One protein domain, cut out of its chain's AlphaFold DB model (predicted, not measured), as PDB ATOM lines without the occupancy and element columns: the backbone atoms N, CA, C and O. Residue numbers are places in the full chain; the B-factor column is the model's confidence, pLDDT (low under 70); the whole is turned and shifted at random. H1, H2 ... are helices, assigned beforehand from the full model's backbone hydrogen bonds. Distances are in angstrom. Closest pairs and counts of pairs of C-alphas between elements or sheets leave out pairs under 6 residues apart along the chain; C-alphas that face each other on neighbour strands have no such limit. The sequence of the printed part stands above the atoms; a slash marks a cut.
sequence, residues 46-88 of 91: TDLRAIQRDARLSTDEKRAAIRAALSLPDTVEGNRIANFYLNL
ATOM      1  N   THR A  46     153.737  86.495 164.537       84.50
ATOM      2  CA  THR A  46     152.662  85.549 164.214       84.50
ATOM      3  C   THR A  46     151.411  85.834 165.040       84.50
ATOM      4  O   THR A  46     150.313  85.847 164.486       84.50
ATOM      5  N   ASP A  47     151.572  86.135 166.331       84.94
ATOM      6  CA  ASP A  47     150.460  86.479 167.226       84.94
ATOM      7  C   ASP A  47     149.844  87.826 166.840       84.94
ATOM      8  O   ASP A  47     148.623  87.956 166.748       84.94
ATOM      9  N   LEU A  48     150.690  88.809 166.505       85.62
ATOM     10  CA  LEU A  48     150.253  90.084 165.927       85.62
ATOM     11  C   LEU A  48     149.402  89.874 164.678       85.62
ATOM     12  O   LEU A  48     148.303  90.419 164.575       85.62
ATOM     13  N   ARG A  49     149.884  89.056 163.738       86.44
ATOM     14  CA  ARG A  49     149.152  88.738 162.511       86.44
ATOM     15  C   ARG A  49     147.833  88.027 162.805       86.44
ATOM     16  O   ARG A  49     146.842  88.322 162.138       86.44
ATOM     17  N   ALA A  50     147.812  87.100 163.761       88.56
ATOM     18  CA  ALA A  50     146.597  86.392 164.151       88.56
ATOM     19  C   ALA A  50     145.534  87.378 164.659       88.56
ATOM     20  O   ALA A  50     144.410  87.358 164.168       88.56
ATOM     21  N   ILE A  51     145.918  88.309 165.539       86.50
ATOM     22  CA  ILE A  51     145.026  89.360 166.049       86.50
ATOM     23  C   ILE A  51     144.563  90.288 164.915       86.50
ATOM     24  O   ILE A  51     143.374  90.579 164.795       86.50
ATOM     25  N   GLN A  52     145.474  90.740 164.047       86.25
ATOM     26  CA  GLN A  52     145.136  91.620 162.922       86.25
ATOM     27  C   GLN A  52     144.139  90.968 161.948       86.25
ATOM     28  O   GLN A  52     143.207  91.633 161.487       86.25
ATOM     29  N   ARG A  53     144.313  89.674 161.641       88.62
ATOM     30  CA  ARG A  53     143.481  88.925 160.682       88.62
ATOM     31  C   ARG A  53     142.204  88.344 161.282       88.62
ATOM     32  O   ARG A  53     141.361  87.877 160.519       88.62
ATOM     33  N   ASP A  54     142.036  88.378 162.601       88.75
ATOM     34  CA  ASP A  54     140.823  87.872 163.234       88.75
ATOM     35  C   ASP A  54     139.614  88.731 162.831       88.75
ATOM     36  O   ASP A  54     139.507  89.904 163.190       88.75
ATOM     37  N   ALA A  55     138.706  88.165 162.037       89.38
ATOM     38  CA  ALA A  55     137.495  88.847 161.585       89.38
ATOM     39  C   ALA A  55     136.415  88.938 162.677       89.38
ATOM     40  O   ALA A  55     135.429  89.648 162.495       89.38
ATOM     41  N   ARG A  56     136.581  88.218 163.794       93.00
ATOM     42  CA  ARG A  56     135.645  88.230 164.926       93.00
ATOM     43  C   ARG A  56     135.869  89.424 165.845       93.00
ATOM     44  O   ARG A  56     134.945  89.808 166.550       93.00
ATOM     45  N   LEU A  57     137.079  89.984 165.838       88.19
ATOM     46  CA  LEU A  57     137.456  91.117 166.673       88.19
ATOM     47  C   LEU A  57     137.249  92.434 165.922       88.19
ATOM     48  O   LEU A  57     137.704  92.611 164.788       88.19
ATOM     49  N   SER A  58     136.623  93.393 166.592       92.69
ATOM     50  CA  SER A  58     136.607  94.790 166.170       92.69
ATOM     51  C   SER A  58     138.004  95.416 166.259       92.69
ATOM     52  O   SER A  58     138.906  94.926 166.942       92.69
ATOM     53  N   THR A  59     138.199  96.547 165.584       88.56
ATOM     54  CA  THR A  59     139.459  97.309 165.614       88.56
ATOM     55  C   THR A  59     139.886  97.675 167.041       88.56
ATOM     56  O   THR A  59     141.076  97.631 167.361       88.56
ATOM     57  N   ASP A  60     138.930  98.008 167.909       89.56
ATOM     58  CA  ASP A  60     139.204  98.385 169.297       89.56
ATOM     59  C   ASP A  60     139.585  97.173 170.154       89.56
ATOM     60  O   ASP A  60     140.535  97.252 170.935       89.56
ATOM     61  N   GLU A  61     138.939  96.024 169.946       90.81
ATOM     62  CA  GLU A  61     139.303  94.766 170.610       90.81
ATOM     63  C   GLU A  61     140.683  94.270 170.170       90.81
ATOM     64  O   GLU A  61     141.477  93.833 171.003       90.81
ATOM     65  N   LYS A  62     141.028  94.413 168.886       89.62
ATOM     66  CA  LYS A  62     142.383  94.121 168.392       89.62
ATOM     67  C   LYS A  62     143.423  95.015 169.052       89.62
ATOM     68  O   LYS A  62     144.475  94.535 169.471       89.62
ATOM     69  N   ARG A  63     143.128  96.310 169.187       90.12
ATOM     70  CA  ARG A  63     144.010  97.261 169.874       90.12
ATOM     71  C   ARG A  63     144.192  96.877 171.341       90.12
ATOM     72  O   ARG A  63     145.319  96.891 171.826       90.12
ATOM     73  N   ALA A  64     143.118  96.489 172.027       88.25
ATOM     74  CA  ALA A  64     143.169  96.021 173.409       88.25
ATOM     75  C   ALA A  64     143.976  94.720 173.557       88.25
ATOM     76  O   ALA A  64     144.796  94.618 174.468       88.25
ATOM     77  N   ALA A  65     143.814  93.764 172.639       86.75
ATOM     78  CA  ALA A  65     144.571  92.515 172.626       86.75
ATOM     79  C   ALA A  65     146.076  92.751 172.419       86.75
ATOM     80  O   ALA A  65     146.892  92.205 173.157       86.75
ATOM     81  N   ILE A  66     146.451  93.623 171.477       87.94
ATOM     82  CA  ILE A  66     147.849  94.031 171.256       87.94
ATOM     83  C   ILE A  66     148.408  94.737 172.496       87.94
ATOM     84  O   ILE A  66     149.532  94.468 172.915       87.94
ATOM     85  N   ARG A  67     147.618  95.627 173.105       89.38
ATOM     86  CA  ARG A  67     147.996  96.360 174.316       89.38
ATOM     87  C   ARG A  67     148.275  95.409 175.479       89.38
ATOM     88  O   ARG A  67     149.314  95.533 176.119       89.38
ATOM     89  N   ALA A  68     147.391  94.438 175.702       87.56
ATOM     90  CA  ALA A  68     147.556  93.410 176.724       87.56
ATOM     91  C   ALA A  68     148.778  92.523 176.449       87.56
ATOM     92  O   ALA A  68     149.579  92.283 177.349       87.56
ATOM     93  N   ALA A  69     148.967  92.095 175.201       85.31
ATOM     94  CA  ALA A  69     150.077  91.228 174.824       85.31
ATOM     95  C   ALA A  69     151.451  91.911 174.955       85.31
ATOM     96  O   ALA A  69     152.434  91.264 175.305       85.31
ATOM     97  N   LEU A  70     151.507  93.227 174.740       85.19
ATOM     98  CA  LEU A  70     152.705  94.049 174.923       85.19
ATOM     99  C   LEU A  70     152.825  94.655 176.332       85.19
ATOM    100  O   LEU A  70     153.742  95.436 176.575       85.19
ATOM    101  N   SER A  71     151.912  94.321 177.255       87.50
ATOM    102  CA  SER A  71     151.855  94.896 178.610       87.50
ATOM    103  C   SER A  71     151.894  96.432 178.622       87.50
ATOM    104  O   SER A  71     152.535  97.056 179.467       87.50
ATOM    105  N   LEU A  72     151.226  97.058 177.650       85.06
ATOM    106  CA  LEU A  72     151.201  98.508 177.487       85.06
ATOM    107  C   LEU A  72     150.191  99.150 178.458       85.06
ATOM    108  O   LEU A  72     149.093  98.619 178.654       85.06
ATOM    109  N   PRO A  73     150.518 100.320 179.036       86.50
ATOM    110  CA  PRO A  73     149.631 101.015 179.964       86.50
ATOM    111  C   PRO A  73     148.357 101.517 179.266       86.50
ATOM    112  O   PRO A  73     148.348 101.759 178.056       86.50
ATOM    113  N   ASP A  74     147.274 101.702 180.028       88.50
ATOM    114  CA  ASP A  74     146.024 102.299 179.526       88.50
ATOM    115  C   ASP A  74     146.119 103.827 179.440       88.50
ATOM    116  O   ASP A  74     145.452 104.573 180.152       88.50
ATOM    117  N   THR A  75     147.044 104.295 178.610       91.94
ATOM    118  CA  THR A  75     147.286 105.716 178.365       91.94
ATOM    119  C   THR A  75     147.146 106.032 176.884       91.94
ATOM    120  O   THR A  75     147.087 105.145 176.026       91.94
ATOM    121  N   VAL A  76     147.116 107.324 176.559       90.12
ATOM    122  CA  VAL A  76     147.116 107.797 175.168       90.12
ATOM    123  C   VAL A  76     148.329 107.241 174.415       90.12
ATOM    124  O   VAL A  76     148.202 106.784 173.281       90.12
ATOM    125  N   GLU A  77     149.492 107.209 175.060       88.19
ATOM    126  CA  GLU A  77     150.736 106.667 174.517       88.19
ATOM    127  C   GLU A  77     150.642 105.155 174.292       88.19
ATOM    128  O   GLU A  77     150.995 104.681 173.211       88.19
ATOM    129  N   GLY A  78     150.099 104.400 175.253       84.06
ATOM    130  CA  GLY A  78     149.875 102.961 175.098       84.06
ATOM    131  C   GLY A  78     148.945 102.642 173.925       84.06
ATOM    132  O   GLY A  78     149.228 101.752 173.121       84.06
ATOM    133  N   ASN A  79     147.888 103.438 173.748       87.69
ATOM    134  CA  ASN A  79     146.967 103.307 172.621       87.69
ATOM    135  C   ASN A  79     147.609 103.678 171.277       87.69
ATOM    136  O   ASN A  79     147.340 103.013 170.275       87.69
ATOM    137  N   ARG A  80     148.491 104.687 171.236       89.31
ATOM    138  CA  ARG A  80     149.265 105.027 170.028       89.31
ATOM    139  C   ARG A  80     150.185 103.886 169.610       89.31
ATOM    140  O   ARG A  80     150.210 103.537 168.432       89.31
ATOM    141  N   ILE A  81     150.895 103.286 170.564       88.00
ATOM    142  CA  ILE A  81     151.788 102.152 170.302       88.00
ATOM    143  C   ILE A  81     150.974 100.944 169.821       88.00
ATOM    144  O   ILE A  81     151.296 100.362 168.788       88.00
ATOM    145  N   ALA A  82     149.871 100.603 170.492       88.50
ATOM    146  CA  ALA A  82     149.002  99.512 170.055       88.50
ATOM    147  C   ALA A  82     148.432  99.750 168.642       88.50
ATOM    148  O   ALA A  82     148.371  98.827 167.830       88.50
ATOM    149  N   ASN A  83     148.073 100.995 168.312       90.38
ATOM    150  CA  ASN A  83     147.599 101.358 166.978       90.38
ATOM    151  C   ASN A  83     148.705 101.294 165.910       90.38
ATOM    152  O   ASN A  83     148.426 100.946 164.765       90.38
ATOM    153  N   PHE A  84     149.958 101.594 166.260       90.62
ATOM    154  CA  PHE A  84     151.097 101.388 165.364       90.62
ATOM    155  C   PHE A  84     151.234  99.909 164.981       90.62
ATOM    156  O   PHE A  84     151.277  99.586 163.798       90.62
ATOM    157  N   TYR A  85     151.204  99.004 165.963       87.06
ATOM    158  CA  TYR A  85     151.274  97.561 165.715       87.06
ATOM    159  C   TYR A  85     150.063  97.016 164.958       87.06
ATOM    160  O   TYR A  85     150.208  96.077 164.183       87.06
ATOM    161  N   LEU A  86     148.881  97.603 165.134       88.69
ATOM    162  CA  LEU A  86     147.695  97.233 164.362       88.69
ATOM    163  C   LEU A  86     147.865  97.533 162.862       88.69
ATOM    164  O   LEU A  86     147.418  96.751 162.030       88.69
ATOM    165  N   ASN A  87     148.520  98.649 162.532       88.19
ATOM    166  CA  ASN A  87     148.745  99.101 161.155       88.19
ATOM    167  C   ASN A  87     150.083  98.627 160.570       88.19
ATOM    168  O   ASN A  87     150.381  98.903 159.407       88.19
ATOM    169  N   LEU A  88     150.903  97.934 161.362       86.62
ATOM    170  CA  LEU A  88     152.161  97.377 160.899       86.62
ATOM    171  C   LEU A  88     151.864  96.297 159.857       86.62
ATOM    172  O   LEU A  88     151.269  95.264 160.169       86.62
TER     173      LEU A  88
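AT A GLANCE: This is residues 46 to 88 of the 91 residues of an uncharacterized protein of Phycisphaerae bacterium (UniProt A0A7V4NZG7). Two short helices, H1 and H2, fold back on each other as a helical hairpin, and a third, H3, packs across H2 at a large angle, with its residues 85 to 86 reaching H1. The printed part has 43 residues with three named helices, in the order H1, H2, H3, and no named strand; the class is all helix. The whole is compact, with a radius of gyration of the C-alphas of 9.4 A, and rounded, with spans of 26 by 18 by 16 A.

HOW THE PARTS SIT: Start with H1, residues 46 to 53, and go on to H2, residues 59 to 69: they touch, and their closest C-alphas, those of Ile 51 and Lys 62, are 5.9 A apart. This hairpin has a shallow tilt of 14 degrees, and its helices run opposite ways. Next look at H3, residues 76 to 87, which touches H2, about perpendicular at 74 degrees; the closest C-alphas, those of Arg 67 and Ala 82, are 5.4 A apart. H3 only just touches H1, with 3 pairs of C-alphas within 8 A, and does so with residues 85 to 86 alone; the closest C-alphas, those of Gln 52 and Leu 86, are 6.3 A apart. H1 and H3 are about perpendicular, at 86 degrees. In H1, H2 and H3 you will find every O i to N i+4 pair within hydrogen-bond range.

IN THESE COORDINATES: Find C-alpha 46 at (152.662, 85.549, 164.214); from there H1 runs 10.4 A to Arg 53. H2 begins at Thr 59, with its C-alpha at (139.459, 97.309, 165.614), and runs 15.3 A to Ala 69. H3, the longest helix with 12 residues, runs 16.6 A from Val 76 to Asn 87, whose C-alpha is at (148.745, 99.101, 161.155).

THE WHOLE: Look for the two C-alphas farthest apart at Ala 55 and Thr 75, 25.7 A from each other. The printed part has no cut; the link from H1 to H2 is tight and the link from H2 to H3 is short. The mean pLDDT of the printed part is 88.1, and no printed residue is under 70.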